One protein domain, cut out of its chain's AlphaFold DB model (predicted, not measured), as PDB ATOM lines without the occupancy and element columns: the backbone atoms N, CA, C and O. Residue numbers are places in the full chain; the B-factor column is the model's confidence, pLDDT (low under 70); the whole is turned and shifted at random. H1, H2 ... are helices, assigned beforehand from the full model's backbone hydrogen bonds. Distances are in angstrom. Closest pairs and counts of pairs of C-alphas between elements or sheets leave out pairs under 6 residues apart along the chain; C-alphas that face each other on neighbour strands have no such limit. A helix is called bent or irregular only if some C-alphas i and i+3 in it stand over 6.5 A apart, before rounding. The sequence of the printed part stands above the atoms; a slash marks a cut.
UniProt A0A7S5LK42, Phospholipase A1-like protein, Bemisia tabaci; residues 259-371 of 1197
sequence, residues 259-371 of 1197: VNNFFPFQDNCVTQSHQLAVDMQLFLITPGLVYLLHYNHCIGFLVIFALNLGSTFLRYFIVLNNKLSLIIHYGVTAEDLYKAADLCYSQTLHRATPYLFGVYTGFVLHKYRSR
ATOM      1  N   VAL A 259     183.332 170.716 149.936       90.25
ATOM      2  CA  VAL A 259     182.089 170.764 150.744       90.25
ATOM      3  C   VAL A 259     181.503 169.382 151.050       90.25
ATOM      4  O   VAL A 259     180.444 169.277 151.665       90.25
ATOM      5  N   ASN A 260     182.189 168.304 150.660       88.81
ATOM      6  CA  ASN A 260     181.738 166.923 150.857       88.81
ATOM      7  C   ASN A 260     181.495 166.557 152.336       88.81
ATOM      8  O   ASN A 260     180.724 165.655 152.636       88.81
ATOM      9  N   ASN A 261     182.098 167.282 153.279       88.56
ATOM     10  CA  ASN A 261     181.897 167.065 154.711       88.56
ATOM     11  C   ASN A 261     180.585 167.658 155.277       88.56
ATOM     12  O   ASN A 261     180.305 167.464 156.458       88.56
ATOM     13  N   PHE A 262     179.776 168.341 154.456       86.75
ATOM     14  CA  PHE A 262     178.394 168.724 154.788       86.75
ATOM     15  C   PHE A 262     177.340 167.708 154.306       86.75
ATOM     16  O   PHE A 262     176.154 167.891 154.575       86.75
ATOM     17  N   PHE A 263     177.758 166.652 153.601       86.38
ATOM     18  CA  PHE A 263     176.898 165.571 153.113       86.38
ATOM     19  C   PHE A 263     177.212 164.259 153.853       86.38
ATOM     20  O   PHE A 263     178.349 164.100 154.311       86.38
ATOM     21  N   PRO A 264     176.249 163.318 153.960       81.81
ATOM     22  CA  PRO A 264     176.446 162.055 154.669       81.81
ATOM     23  C   PRO A 264     177.661 161.265 154.170       81.81
ATOM     24  O   PRO A 264     177.952 161.223 152.974       81.81
ATOM     25  N   PHE A 265     178.362 160.594 155.081       78.00
ATOM     26  CA  PHE A 265     179.620 159.895 154.811       78.00
ATOM     27  C   PHE A 265     179.456 158.811 153.735       78.00
ATOM     28  O   PHE A 265     180.329 158.642 152.890       78.00
ATOM     29  N   GLN A 266     178.297 158.153 153.733       78.38
ATOM     30  CA  GLN A 266     177.853 157.152 152.757       78.38
ATOM     31  C   GLN A 266     177.566 157.703 151.343       78.38
ATOM     32  O   GLN A 266     177.550 156.934 150.389       78.38
ATOM     33  N   ASP A 267     177.338 159.015 151.195       82.12
ATOM     34  CA  ASP A 267     177.037 159.674 149.914       82.12
ATOM     35  C   ASP A 267     178.291 160.292 149.252       82.12
ATOM     36  O   ASP A 267     178.215 160.865 148.162       82.12
ATOM     37  N   ASN A 268     179.462 160.181 149.886       82.12
ATOM     38  CA  ASN A 268     180.698 160.838 149.459       82.12
ATOM     39  C   ASN A 268     181.583 159.953 148.568       82.12
ATOM     40  O   ASN A 268     181.956 158.853 148.954       82.12
ATOM     41  N   CYS A 269     182.021 160.489 147.421       85.25
ATOM     42  CA  CYS A 269     182.846 159.769 146.437       85.25
ATOM     43  C   CYS A 269     184.201 159.284 146.993       85.25
ATOM     44  O   CYS A 269     184.578 158.126 146.834       85.25
ATOM     45  N   VAL A 270     184.945 160.179 147.650       86.69
ATOM     46  CA  VAL A 270     186.202 159.855 148.343       86.69
ATOM     47  C   VAL A 270     186.048 160.306 149.788       86.69
ATOM     48  O   VAL A 270     186.224 161.480 150.116       86.69
ATOM     49  N   THR A 271     185.662 159.379 150.661       80.00
ATOM     50  CA  THR A 271     185.338 159.671 152.067       80.00
ATOM     51  C   THR A 271     186.525 160.261 152.829       80.00
ATOM     52  O   THR A 271     186.348 161.126 153.686       80.00
ATOM     53  N   GLN A 272     187.756 159.894 152.463       80.88
ATOM     54  CA  GLN A 272     188.992 160.413 153.054       80.88
ATOM     55  C   GLN A 272     189.200 161.920 152.798       80.88
ATOM     56  O   GLN A 272     189.889 162.570 153.581       80.88
ATOM     57  N   SER A 273     188.577 162.520 151.770       86.38
ATOM     58  CA  SER A 273     188.793 163.940 151.430       86.38
ATOM     59  C   SER A 273     188.111 164.935 152.379       86.38
ATOM     60  O   SER A 273     188.330 166.137 152.244       86.38
ATOM     61  N   HIS A 274     187.302 164.474 153.343       86.00
ATOM     62  CA  HIS A 274     186.641 165.342 154.332       86.00
ATOM     63  C   HIS A 274     187.638 166.237 155.095       86.00
ATOM     64  O   HIS A 274     187.333 167.399 155.340       86.00
ATOM     65  N   GLN A 275     188.836 165.739 155.428       86.12
ATOM     66  CA  GLN A 275     189.848 166.518 156.151       86.12
ATOM     67  C   GLN A 275     190.369 167.674 155.284       86.12
ATOM     68  O   GLN A 275     190.467 168.804 155.749       86.12
ATOM     69  N   LEU A 276     190.588 167.422 153.990       86.44
ATOM     70  CA  LEU A 276     191.002 168.443 153.028       86.44
ATOM     71  C   LEU A 276     189.915 169.521 152.829       86.44
ATOM     72  O   LEU A 276     190.234 170.692 152.631       86.44
ATOM     73  N   ALA A 277     188.635 169.146 152.933       87.94
ATOM     74  CA  ALA A 277     187.515 170.088 152.957       87.94
ATOM     75  C   ALA A 277     187.500 170.951 154.235       87.94
ATOM     76  O   ALA A 277     187.398 172.175 154.146       87.94
ATOM     77  N   VAL A 278     187.679 170.334 155.409       89.12
ATOM     78  CA  VAL A 278     187.807 171.029 156.704       89.12
ATOM     79  C   VAL A 278     188.957 172.041 156.678       89.12
ATOM     80  O   VAL A 278     188.754 173.207 157.024       89.12
ATOM     81  N   ASP A 279     190.142 171.633 156.221       86.88
ATOM     82  CA  ASP A 279     191.330 172.490 156.190       86.88
ATOM     83  C   ASP A 279     191.188 173.648 155.194       86.88
ATOM     84  O   ASP A 279     191.560 174.776 155.521       86.88
ATOM     85  N   MET A 280     190.589 173.418 154.017       86.75
ATOM     86  CA  MET A 280     190.283 174.483 153.052       86.75
ATOM     87  C   MET A 280     189.297 175.511 153.635       86.75
ATOM     88  O   MET A 280     189.515 176.718 153.524       86.75
ATOM     89  N   GLN A 281     188.232 175.058 154.305       90.19
ATOM     90  CA  GLN A 281     187.234 175.945 154.915       90.19
ATOM     91  C   GLN A 281     187.828 176.782 156.061       90.19
ATOM     92  O   GLN A 281     187.608 177.994 156.122       90.19
ATOM     93  N   LEU A 282     188.626 176.168 156.943       90.00
ATOM     94  CA  LEU A 282     189.325 176.875 158.022       90.00
ATOM     95  C   LEU A 282     190.385 177.841 157.471       90.00
ATOM     96  O   LEU A 282     190.509 178.968 157.964       90.00
ATOM     97  N   PHE A 283     191.089 177.459 156.404       87.12
ATOM     98  CA  PHE A 283     192.035 178.335 155.719       87.12
ATOM     99  C   PHE A 283     191.348 179.581 155.141       87.12
ATOM    100  O   PHE A 283     191.841 180.687 155.344       87.12
ATOM    101  N   LEU A 284     190.186 179.446 154.491       86.38
ATOM    102  CA  LEU A 284     189.441 180.585 153.931       86.38
ATOM    103  C   LEU A 284     188.976 181.592 155.002       86.38
ATOM    104  O   LEU A 284     188.933 182.793 154.739       86.38
ATOM    105  N   ILE A 285     188.675 181.126 156.218       88.56
ATOM    106  CA  ILE A 285     188.278 181.978 157.357       88.56
ATOM    107  C   ILE A 285     189.499 182.664 158.010       88.56
ATOM    108  O   ILE A 285     189.394 183.765 158.563       88.56
ATOM    109  N   THR A 286     190.677 182.043 157.930       90.12
ATOM    110  CA  THR A 286     191.884 182.450 158.668       90.12
ATOM    111  C   THR A 286     192.380 183.874 158.380       90.12
ATOM    112  O   THR A 286     192.684 184.569 159.352       90.12
ATOM    113  N   PRO A 287     192.413 184.393 157.134       89.31
ATOM    114  CA  PRO A 287     192.761 185.791 156.867       89.31
ATOM    115  C   PRO A 287     191.931 186.804 157.668       89.31
ATOM    116  O   PRO A 287     192.480 187.798 158.140       89.31
ATOM    117  N   GLY A 288     190.638 186.537 157.893       90.06
ATOM    118  CA  GLY A 288     189.775 187.388 158.721       90.06
ATOM    119  C   GLY A 288     190.149 187.347 160.207       90.06
ATOM    120  O   GLY A 288     190.217 188.387 160.861       90.06
ATOM    121  N   LEU A 289     190.469 186.162 160.733       90.44
ATOM    122  CA  LEU A 289     190.917 185.988 162.121       90.44
ATOM    123  C   LEU A 289     192.295 186.621 162.367       90.44
ATOM    124  O   LEU A 289     192.497 187.293 163.379       90.44
ATOM    125  N   VAL A 290     193.228 186.468 161.424       89.94
ATOM    126  CA  VAL A 290     194.559 187.092 161.473       89.94
ATOM    127  C   VAL A 290     194.458 188.614 161.342       89.94
ATOM    128  O   VAL A 290     195.144 189.327 162.074       89.94
ATOM    129  N   TYR A 291     193.559 189.130 160.497       91.00
ATOM    130  CA  TYR A 291     193.259 190.565 160.427       91.00
ATOM    131  C   TYR A 291     192.733 191.105 161.767       91.00
ATOM    132  O   TYR A 291     193.232 192.124 162.248       91.00
ATOM    133  N   LEU A 292     191.802 190.402 162.423       90.50
ATOM    134  CA  LEU A 292     191.302 190.783 163.752       90.50
ATOM    135  C   LEU A 292     192.403 190.752 164.825       90.50
ATOM    136  O   LEU A 292     192.507 191.697 165.607       90.50
ATOM    137  N   LEU A 293     193.259 189.723 164.841       88.31
ATOM    138  CA  LEU A 293     194.426 189.649 165.734       88.31
ATOM    139  C   LEU A 293     195.418 190.800 165.499       88.31
ATOM    140  O   LEU A 293     195.961 191.357 166.458       88.31
ATOM    141  N   HIS A 294     195.653 191.164 164.236       86.00
ATOM    142  CA  HIS A 294     196.540 192.261 163.859       86.00
ATOM    143  C   HIS A 294     195.968 193.622 164.281       86.00
ATOM    144  O   HIS A 294     196.676 194.400 164.921       86.00
ATOM    145  N   TYR A 295     194.687 193.874 163.984       89.44
ATOM    146  CA  TYR A 295     193.972 195.107 164.326       89.44
ATOM    147  C   TYR A 295     193.835 195.299 165.843       89.44
ATOM    148  O   TYR A 295     194.169 196.359 166.373       89.44
ATOM    149  N   ASN A 296     193.388 194.269 166.568       88.75
ATOM    150  CA  ASN A 296     193.352 194.268 168.027       88.75
ATOM    151  C   ASN A 296     193.504 192.842 168.578       88.75
ATOM    152  O   ASN A 296     192.552 192.065 168.637       88.75
ATOM    153  N   HIS A 297     194.702 192.539 169.078       85.62
ATOM    154  CA  HIS A 297     195.056 191.230 169.634       85.62
ATOM    155  C   HIS A 297     194.153 190.734 170.777       85.62
ATOM    156  O   HIS A 297     194.004 189.524 170.922       85.62
ATOM    157  N   CYS A 298     193.513 191.621 171.551       84.75
ATOM    158  CA  CYS A 298     192.564 191.214 172.591       84.75
ATOM    159  C   CYS A 298     191.220 190.789 171.984       84.75
ATOM    160  O   CYS A 298     190.669 189.767 172.381       84.75
ATOM    161  N   ILE A 299     190.718 191.522 170.982       88.38
ATOM    162  CA  ILE A 299     189.478 191.166 170.271       88.38
ATOM    163  C   ILE A 299     189.686 189.881 169.461       88.38
ATOM    164  O   ILE A 299     188.882 188.961 169.571       88.38
ATOM    165  N   GLY A 300     190.788 189.774 168.711       88.31
ATOM    166  CA  GLY A 300     191.129 188.556 167.969       88.31
ATOM    167  C   GLY A 300     191.295 187.330 168.875       88.31
ATOM    168  O   GLY A 300     190.781 186.264 168.547       88.31
ATOM    169  N   PHE A 301     191.928 187.483 170.047       90.31
ATOM    170  CA  PHE A 301     192.008 186.409 171.044       90.31
ATOM    171  C   PHE A 301     190.630 186.022 171.592       90.31
ATOM    172  O   PHE A 301     190.315 184.838 171.612       90.31
ATOM    173  N   LEU A 302     189.789 186.987 171.983       91.56
ATOM    174  CA  LEU A 302     188.443 186.706 172.499       91.56
ATOM    175  C   LEU A 302     187.557 186.000 171.463       91.56
ATOM    176  O   LEU A 302     186.847 185.063 171.818       91.56
ATOM    177  N   VAL A 303     187.635 186.390 170.186       92.81
ATOM    178  CA  VAL A 303     186.927 185.714 169.083       92.81
ATOM    179  C   VAL A 303     187.432 184.279 168.906       92.81
ATOM    180  O   VAL A 303     186.628 183.351 168.874       92.81
ATOM    181  N   ILE A 304     188.750 184.065 168.852       91.88
ATOM    182  CA  ILE A 304     189.338 182.722 168.721       91.88
ATOM    183  C   ILE A 304     189.007 181.842 169.935       91.88
ATOM    184  O   ILE A 304     188.665 180.671 169.768       91.88
ATOM    185  N   PHE A 305     189.054 182.389 171.149       92.19
ATOM    186  CA  PHE A 305     188.716 181.679 172.382       92.19
ATOM    187  C   PHE A 305     187.227 181.301 172.430       92.19
ATOM    188  O   PHE A 305     186.900 180.152 172.723       92.19
ATOM    189  N   ALA A 306     186.328 182.212 172.043       93.12
ATOM    190  CA  ALA A 306     184.897 181.926 171.929       93.12
ATOM    191  C   ALA A 306     184.595 180.843 170.876       93.12
ATOM    192  O   ALA A 306     183.781 179.957 171.133       93.12
ATOM    193  N   LEU A 307     185.287 180.854 169.728       92.75
ATOM    194  CA  LEU A 307     185.173 179.802 168.710       92.75
ATOM    195  C   LEU A 307     185.683 178.441 169.218       92.75
ATOM    196  O   LEU A 307     185.044 177.422 168.962       92.75
ATOM    197  N   ASN A 308     186.780 178.410 169.983       92.81
ATOM    198  CA  ASN A 308     187.288 177.186 170.618       92.81
ATOM    199  C   ASN A 308     186.309 176.623 171.665       92.81
ATOM    200  O   ASN A 308     186.057 175.416 171.689       92.81
ATOM    201  N   LEU A 309     185.721 177.486 172.503       93.12
ATOM    202  CA  LEU A 309     184.697 177.086 173.472       93.12
ATOM    203  C   LEU A 309     183.430 176.572 172.776       93.12
ATOM    204  O   LEU A 309     182.941 175.506 173.137       93.12
ATOM    205  N   GLY A 310     182.939 177.273 171.748       92.88
ATOM    206  CA  GLY A 310     181.779 176.851 170.960       92.88
ATOM    207  C   GLY A 310     181.999 175.510 170.254       92.88
ATOM    208  O   GLY A 310     181.151 174.627 170.344       92.88
ATOM    209  N   SER A 311     183.168 175.324 169.632       92.94
ATOM    210  CA  SER A 311     183.619 174.056 169.034       92.94
ATOM    211  C   SER A 311     183.610 172.903 170.048       92.94
ATOM    212  O   SER A 311     183.036 171.842 169.797       92.94
ATOM    213  N   THR A 312     184.195 173.131 171.228       90.50
ATOM    214  CA  THR A 312     184.301 172.124 172.294       90.50
ATOM    215  C   THR A 312     182.934 171.777 172.886       90.50
ATOM    216  O   THR A 312     182.624 170.599 173.069       90.50
ATOM    217  N   PHE A 313     182.097 172.788 173.139       93.00
ATOM    218  CA  PHE A 313     180.742 172.618 173.660       93.00
ATOM    219  C   PHE A 313     179.836 171.880 172.669       93.00
ATOM    220  O   PHE A 313     179.145 170.947 173.070       93.00
ATOM    221  N   LEU A 314     179.869 172.245 171.382       88.75
ATOM    222  CA  LEU A 314     179.063 171.589 170.349       88.75
ATOM    223  C   LEU A 314     179.428 170.103 170.228       88.75
ATOM    224  O   LEU A 314     178.538 169.256 170.249       88.75
ATOM    225  N   ARG A 315     180.730 169.778 170.220       87.62
ATOM    226  CA  ARG A 315     181.214 168.390 170.225       87.62
ATOM    227  C   ARG A 315     180.697 167.607 171.437       87.62
ATOM    228  O   ARG A 315     180.177 166.509 171.271       87.62
ATOM    229  N   TYR A 316     180.805 168.176 172.639       87.62
ATOM    230  CA  TYR A 316     180.317 167.561 173.881       87.62
ATOM    231  C   TYR A 316     178.794 167.338 173.865       87.62
ATOM    232  O   TYR A 316     178.319 166.241 174.159       87.62
ATOM    233  N   PHE A 317     178.029 168.353 173.452       91.06
ATOM    234  CA  PHE A 317     176.571 168.304 173.362       91.06
ATOM    235  C   PHE A 317     176.080 167.245 172.364       91.06
ATOM    236  O   PHE A 317     175.215 166.436 172.701       91.06
ATOM    237  N   ILE A 318     176.655 167.208 171.158       88.06
ATOM    238  CA  ILE A 318     176.266 166.257 170.109       88.06
ATOM    239  C   ILE A 318     176.604 164.814 170.502       88.06
ATOM    240  O   ILE A 318     175.763 163.934 170.301       88.06
ATOM    241  N   VAL A 319     177.774 164.570 171.107       84.31
ATOM    242  CA  VAL A 319     178.169 163.238 171.602       84.31
ATOM    243  C   VAL A 319     177.198 162.730 172.667       84.31
ATOM    244  O   VAL A 319     176.692 161.616 172.530       84.31
ATOM    245  N   LEU A 320     176.877 163.545 173.681       84.25
ATOM    246  CA  LEU A 320     175.950 163.144 174.746       84.25
ATOM    247  C   LEU A 320     174.524 162.923 174.231       84.25
ATOM    248  O   LEU A 320     173.922 161.891 174.523       84.25
ATOM    249  N   ASN A 321     173.982 163.861 173.448       88.12
ATOM    250  CA  ASN A 321     172.587 163.796 173.004       88.12
ATOM    251  C   ASN A 321     172.322 162.630 172.034       88.12
ATOM    252  O   ASN A 321     171.217 162.096 172.008       88.12
ATOM    253  N   ASN A 322     173.327 162.220 171.253       80.81
ATOM    254  CA  ASN A 322     173.209 161.121 170.287       80.81
ATOM    255  C   ASN A 322     173.838 159.801 170.772       80.81
ATOM    256  O   ASN A 322     173.826 158.829 170.020       80.81
ATOM    257  N   LYS A 323     174.366 159.755 172.008       77.81
ATOM    258  CA  LYS A 323     175.074 158.605 172.611       77.81
ATOM    259  C   LYS A 323     176.198 158.037 171.726       77.81
ATOM    260  O   LYS A 323     176.359 156.824 171.621       77.81
ATOM    261  N   LEU A 324     176.962 158.910 171.070       75.62
ATOM    262  CA  LEU A 324     178.013 158.492 170.134       75.62
ATOM    263  C   LEU A 324     179.179 157.846 170.886       75.62
ATOM    264  O   LEU A 324     179.696 158.430 171.840       75.62
ATOM    265  N   SER A 325     179.634 156.676 170.431       64.06
ATOM    266  CA  SER A 325     180.856 156.084 170.973       64.06
ATOM    267  C   SER A 325     182.083 156.880 170.526       64.06
ATOM    268  O   SER A 325     182.221 157.220 169.352       64.06
ATOM    269  N   LEU A 326     182.983 157.174 171.468       52.62
ATOM    270  CA  LEU A 326     184.252 157.856 171.194       52.62
ATOM    271  C   LEU A 326     185.367 156.906 170.729       52.62
ATOM    272  O   LEU A 326     186.417 157.379 170.299       52.62
ATOM    273  N   ILE A 327     185.166 155.590 170.858       47.34
ATOM    274  CA  ILE A 327     186.189 154.560 170.651       47.34
ATOM    275  C   ILE A 327     185.597 153.452 169.777       47.34
ATOM    276  O   ILE A 327     184.559 152.875 170.107       47.34
ATOM    277  N   ILE A 328     186.275 153.131 168.675       47.19
ATOM    278  CA  ILE A 328     185.925 151.984 167.832       47.19
ATOM    279  C   ILE A 328     186.238 150.712 168.627       47.19
ATOM    280  O   ILE A 328     187.393 150.449 168.947       47.19
ATOM    281  N   HIS A 329     185.204 149.940 168.956       45.62
ATOM    282  CA  HIS A 329     185.305 148.702 169.726       45.62
ATOM    283  C   HIS A 329     184.483 147.588 169.065       45.62
ATOM    284  O   HIS A 329     183.556 147.851 168.294       45.62
ATOM    285  N   TYR A 330     184.819 146.331 169.362       29.16
ATOM    286  CA  TYR A 330     184.071 145.179 168.855       29.16
ATOM    287  C   TYR A 330     182.634 145.203 169.399       29.16
ATOM    288  O   TYR A 330     182.423 145.097 170.604       29.16
ATOM    289  N   GLY A 331     181.655 145.354 168.502       35.25
ATOM    290  CA  GLY A 331     180.227 145.456 168.836       35.25
ATOM    291  C   GLY A 331     179.526 146.707 168.293       35.25
ATOM    292  O   GLY A 331     178.302 146.703 168.193       35.25
ATOM    293  N   VAL A 332     180.268 147.745 167.884       47.91
ATOM    294  CA  VAL A 332     179.695 148.936 167.223       47.91
ATOM    295  C   VAL A 332     179.065 148.545 165.881       47.91
ATOM    296  O   VAL A 332     179.708 147.882 165.065       47.91
ATOM    297  N   THR A 333     177.823 148.967 165.627       61.78
ATOM    298  CA  THR A 333     177.177 148.735 164.326       61.78
ATOM    299  C   THR A 333     177.766 149.652 163.249       61.78
ATOM    300  O   THR A 333     178.240 150.752 163.537       61.78
ATOM    301  N   ALA A 334     177.709 149.239 161.979       62.72
ATOM    302  CA  ALA A 334     178.134 150.106 160.877       62.72
ATOM    303  C   ALA A 334     177.305 151.408 160.814       62.72
ATOM    304  O   ALA A 334     177.847 152.463 160.490       62.72
ATOM    305  N   GLU A 335     176.021 151.353 161.185       72.38
ATOM    306  CA  GLU A 335     175.142 152.523 161.274       72.38
ATOM    307  C   GLU A 335     175.616 153.506 162.358       72.38
ATOM    308  O   GLU A 335     175.771 154.693 162.078       72.38
ATOM    309  N   ASP A 336     175.937 153.022 163.564       69.31
ATOM    310  CA  ASP A 336     176.480 153.859 164.644       69.31
ATOM    311  C   ASP A 336     177.843 154.464 164.280       69.31
ATOM    312  O   ASP A 336     178.123 155.611 164.637       69.31
ATOM    313  N   LEU A 337     178.676 153.733 163.528       70.81
ATOM    314  CA  LEU A 337     179.962 154.229 163.041       70.81
ATOM    315  C   LEU A 337     179.789 155.363 162.016       70.81
ATOM    316  O   LEU A 337     180.428 156.407 162.159       70.81
ATOM    317  N   TYR A 338     178.902 155.212 161.024       77.44
ATOM    318  CA  TYR A 338     178.600 156.287 160.066       77.44
ATOM    319  C   TYR A 338     177.920 157.486 160.740       77.44
ATOM    320  O   TYR A 338     178.273 158.633 160.476       77.44
ATOM    321  N   LYS A 339     177.021 157.244 161.695       79.25
ATOM    322  CA  LYS A 339     176.357 158.277 162.501       79.25
ATOM    323  C   LYS A 339     177.342 159.062 163.374       79.25
ATOM    324  O   LYS A 339     177.228 160.283 163.481       79.25
ATOM    325  N   ALA A 340     178.345 158.401 163.955       81.94
ATOM    326  CA  ALA A 340     179.458 159.069 164.629       81.94
ATOM    327  C   ALA A 340     180.354 159.838 163.640       81.94
ATOM    328  O   ALA A 340     180.825 160.939 163.960       81.94
ATOM    329  N   ALA A 341     180.547 159.305 162.428       80.69
ATOM    330  CA  ALA A 341     181.303 159.974 161.378       80.69
ATOM    331  C   ALA A 341     180.640 161.302 160.955       80.69
ATOM    332  O   ALA A 341     181.287 162.352 160.986       80.69
ATOM    333  N   ASP A 342     179.341 161.272 160.657       81.75
ATOM    334  CA  ASP A 342     178.563 162.419 160.181       81.75
ATOM    335  C   ASP A 342     178.330 163.492 161.241       81.75
ATOM    336  O   ASP A 342     178.467 164.688 160.967       81.75
ATOM    337  N   LEU A 343     177.983 163.084 162.462       82.88
ATOM    338  CA  LEU A 343     177.619 164.023 163.523       82.88
ATOM    339  C   LEU A 343     178.833 164.584 164.269       82.88
ATOM    340  O   LEU A 343     178.710 165.623 164.917       82.88
ATOM    341  N   CYS A 344     180.000 163.928 164.213       81.50
ATOM    342  CA  CYS A 344     181.151 164.341 165.017       81.50
ATOM    343  C   CYS A 344     182.505 164.380 164.297       81.50
ATOM    344  O   CYS A 344     183.320 165.250 164.616       81.50
ATOM    345  N   TYR A 345     182.781 163.460 163.373       82.25
ATOM    346  CA  TYR A 345     184.121 163.291 162.799       82.25
ATOM    347  C   TYR A 345     184.402 164.246 161.628       82.25
ATOM    348  O   TYR A 345     185.503 164.804 161.559       82.25
ATOM    349  N   SER A 346     183.423 164.431 160.734       83.62
ATOM    350  CA  SER A 346     183.515 165.222 159.494       83.62
ATOM    351  C   SER A 346     183.324 166.734 159.690       83.62
ATOM    352  O   SER A 346     183.788 167.533 158.875       83.62
ATOM    353  N   GLN A 347     182.648 167.142 160.767       86.50
ATOM    354  CA  GLN A 347     182.176 168.513 160.963       86.50
ATOM    355  C   GLN A 347     183.316 169.513 161.218       86.50
ATOM    356  O   GLN A 347     184.012 169.444 162.235       86.50
ATOM    357  N   THR A 348     183.444 170.521 160.347       90.06
ATOM    358  CA  THR A 348     184.474 171.580 160.422       90.06
ATOM    359  C   THR A 348     184.513 172.262 161.792       90.06
ATOM    360  O   THR A 348     185.585 172.478 162.357       90.06
ATOM    361  N   LEU A 349     183.344 172.533 162.387       86.94
ATOM    362  CA  LEU A 349     183.243 173.145 163.714       86.94
ATOM    363  C   LEU A 349     183.779 172.251 164.842       86.94
ATOM    364  O   LEU A 349     184.288 172.783 165.822       86.94
ATOM    365  N   HIS A 350     183.730 170.920 164.726       86.88
ATOM    366  CA  HIS A 350     184.274 170.008 165.746       86.88
ATOM    367  C   HIS A 350     185.801 169.847 165.623       86.88
ATOM    368  O   HIS A 350     186.465 169.497 166.602       86.88
ATOM    369  N   ARG A 351     186.352 170.135 164.435       86.62
ATOM    370  CA  ARG A 351     187.786 170.072 164.100       86.62
ATOM    371  C   ARG A 351     188.531 171.404 164.231       86.62
ATOM    372  O   ARG A 351     189.756 171.407 164.262       86.62
ATOM    373  N   ALA A 352     187.818 172.523 164.358       89.19
ATOM    374  CA  ALA A 352     188.405 173.864 164.381       89.19
ATOM    375  C   ALA A 352     189.386 174.133 165.545       89.19
ATOM    376  O   ALA A 352     190.255 174.989 165.412       89.19
ATOM    377  N   THR A 353     189.267 173.431 166.677       89.31
ATOM    378  CA  THR A 353     190.030 173.698 167.917       89.31
ATOM    379  C   THR A 353     191.564 173.725 167.737       89.31
ATOM    380  O   THR A 353     192.154 174.790 167.938       89.31
ATOM    381  N   PRO A 354     192.246 172.635 167.316       88.12
ATOM    382  CA  PRO A 354     193.702 172.647 167.119       88.12
ATOM    383  C   PRO A 354     194.151 173.668 166.062       88.12
ATOM    384  O   PRO A 354     195.143 174.367 166.267       88.12
ATOM    385  N   TYR A 355     193.392 173.816 164.972       89.44
ATOM    386  CA  TYR A 355     193.697 174.765 163.898       89.44
ATOM    387  C   TYR A 355     193.701 176.212 164.416       89.44
ATOM    388  O   TYR A 355     194.663 176.958 164.222       89.44
ATOM    389  N   LEU A 356     192.645 176.613 165.130       91.06
ATOM    390  CA  LEU A 356     192.501 177.955 165.698       91.06
ATOM    391  C   LEU A 356     193.575 178.259 166.756       91.06
ATOM    392  O   LEU A 356     194.059 179.393 166.835       91.06
ATOM    393  N   PHE A 357     193.979 177.257 167.543       89.75
ATOM    394  CA  PHE A 357     195.093 177.381 168.487       89.75
ATOM    395  C   PHE A 357     196.444 177.560 167.770       89.75
ATOM    396  O   PHE A 357     197.262 178.386 168.190       89.75
ATOM    397  N   GLY A 358     196.643 176.870 166.641       86.56
ATOM    398  CA  GLY A 358     197.780 177.060 165.739       86.56
ATOM    399  C   GLY A 358     197.841 178.472 165.149       86.56
ATOM    400  O   GLY A 358     198.883 179.120 165.228       86.56
ATOM    401  N   VAL A 359     196.718 179.005 164.649       88.75
ATOM    402  CA  VAL A 359     196.624 180.384 164.117       88.75
ATOM    403  C   VAL A 359     197.003 181.427 165.175       88.75
ATOM    404  O   VAL A 359     197.783 182.340 164.894       88.75
ATOM    405  N   TYR A 360     196.499 181.287 166.407       88.19
ATOM    406  CA  TYR A 360     196.868 182.185 167.505       88.19
ATOM    407  C   TYR A 360     198.355 182.067 167.873       88.19
ATOM    408  O   TYR A 360     199.048 183.081 167.979       88.19
ATOM    409  N   THR A 361     198.862 180.841 168.012       84.44
ATOM    410  CA  THR A 361     200.268 180.574 168.352       84.44
ATOM    411  C   THR A 361     201.218 181.122 167.285       84.44
ATOM    412  O   THR A 361     202.172 181.822 167.622       84.44
ATOM    413  N   GLY A 362     200.922 180.920 165.998       83.62
ATOM    414  CA  GLY A 362     201.696 181.477 164.883       83.62
ATOM    415  C   GLY A 362     201.730 183.009 164.883       83.62
ATOM    416  O   GLY A 362     202.793 183.605 164.701       83.62
ATOM    417  N   PHE A 363     200.601 183.666 165.175       85.88
ATOM    418  CA  PHE A 363     200.553 185.124 165.337       85.88
ATOM    419  C   PHE A 363     201.401 185.612 166.526       85.88
ATOM    420  O   PHE A 363     202.123 186.604 166.398       85.88
ATOM    421  N   VAL A 364     201.354 184.916 167.667       82.38
ATOM    422  CA  VAL A 364     202.176 185.224 168.852       82.38
ATOM    423  C   VAL A 364     203.667 185.055 168.538       82.38
ATOM    424  O   VAL A 364     204.447 185.976 168.793       82.38
ATOM    425  N   LEU A 365     204.065 183.939 167.923       77.25
ATOM    426  CA  LEU A 365     205.452 183.677 167.524       77.25
ATOM    427  C   LEU A 365     205.967 184.729 166.534       77.25
ATOM    428  O   LEU A 365     207.051 185.272 166.735       77.25
ATOM    429  N   HIS A 366     205.173 185.095 165.524       78.94
ATOM    430  CA  HIS A 366     205.522 186.157 164.577       78.94
ATOM    431  C   HIS A 366     205.679 187.520 165.276       78.94
ATOM    432  O   HIS A 366     206.695 188.196 165.108       78.94
ATOM    433  N   LYS A 367     204.704 187.919 166.108       76.69
ATOM    434  CA  LYS A 367     204.661 189.243 166.757       76.69
ATOM    435  C   LYS A 367     205.703 189.429 167.866       76.69
ATOM    436  O   LYS A 367     206.109 190.561 168.127       76.69
ATOM    437  N   TYR A 368     206.149 188.348 168.510       72.12
ATOM    438  CA  TYR A 368     207.108 188.389 169.622       72.12
ATOM    439  C   TYR A 368     208.458 187.706 169.324       72.12
ATOM    440  O   TYR A 368     209.278 187.577 170.239       72.12
ATOM    441  N   ARG A 369     208.741 187.350 168.058       56.09
ATOM    442  CA  ARG A 369     209.976 186.678 167.587       56.09
ATOM    443  C   ARG A 369     211.265 187.276 168.174       56.09
ATOM    444  O   ARG A 369     212.145 186.545 168.614       56.09
ATOM    445  N   SER A 370     211.340 188.606 168.264       46.94
ATOM    446  CA  SER A 370     212.497 189.359 168.782       46.94
ATOM    447  C   SER A 370     212.655 189.374 170.312       46.94
ATOM    448  O   SER A 370     213.709 189.776 170.807       46.94
ATOM    449  N   ARG A 371     211.637 188.953 171.078       49.56
ATOM    450  CA  ARG A 371     211.690 188.830 172.550       49.56
ATOM    451  C   ARG A 371     211.841 187.386 173.025       49.56
ATOM    452  O   ARG A 371     212.475 187.167 174.053       49.56
TER     453      ARG A 371
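Overview. This is residues 259 to 371 of the 1197 residues of the protein "Phospholipase A1-like protein" of Bemisia tabaci (UniProt A0A7S5LK42). Two long helices, H1 and H2, form a hairpin that opens as a narrow V, and the first part of H4 fits between them, giving a loose up-and-down bundle of three. Short H3 packs on H2 towards the open end of the V, and residues 329 to 335 stick out there. The printed part has 113 residues with four named helices, H1 to H4 in chain order, and no named strand: all helix. It is loose and elongated, with a radius of gyration of the C-alphas of 16.7 A and spans of 54 by 29 by 20 A.

Arrangement. The hub is H2, residues 297 to 322. H1, residues 271 to 295, touches it with residues 289 to 294 alone, closest at the C-alphas of Leu 293 and Gly 300, 4.1 A, opposite ways at a shallow tilt of 31 degrees. H4, residues 348 to 371, touches H2 with residues 349 to 360 alone, closest at the C-alphas of Asn 308 and Thr 353, 5.2 A. H4 also touches H1 at a steep tilt of 42 degrees, the C-alphas of Val 278 and Thr 348 being closest at 5.0 A. H3, residues 334 to 345, forms a helical hairpin with H2, closest at the C-alphas of Arg 315 and Cys 344, 6.6 A; H3 and H1 are apart. Every O i to N i+4 pair is within hydrogen-bond range in H2 and H3, against 17 of 21 in H1 and 15 of 20 in H4.

Along the chain. H2 measures 37.2 A from first to last C-alpha, H1 38.5 A, H4 34.4 A and H3 14.6 A. H1 begins at C-alpha 271 (185.338, 159.671, 152.067), and H4 ends at C-alpha 371 (211.690, 188.830, 172.550). H1 is only just irregular, with C-alphas 272 and 275 6.9 A apart; H4 is irregular, with C-alphas 367 and 370 8.1 A apart.

Size, cuts and confidence. The C-alphas of Gly 331 and Ser 370 are farthest apart, 54.5 A. The printed part has no cut; the link from H2 to H3 is long, with 11 residues. The pLDDT is under 70 at residues 325 to 334, 336 and 369 to 371.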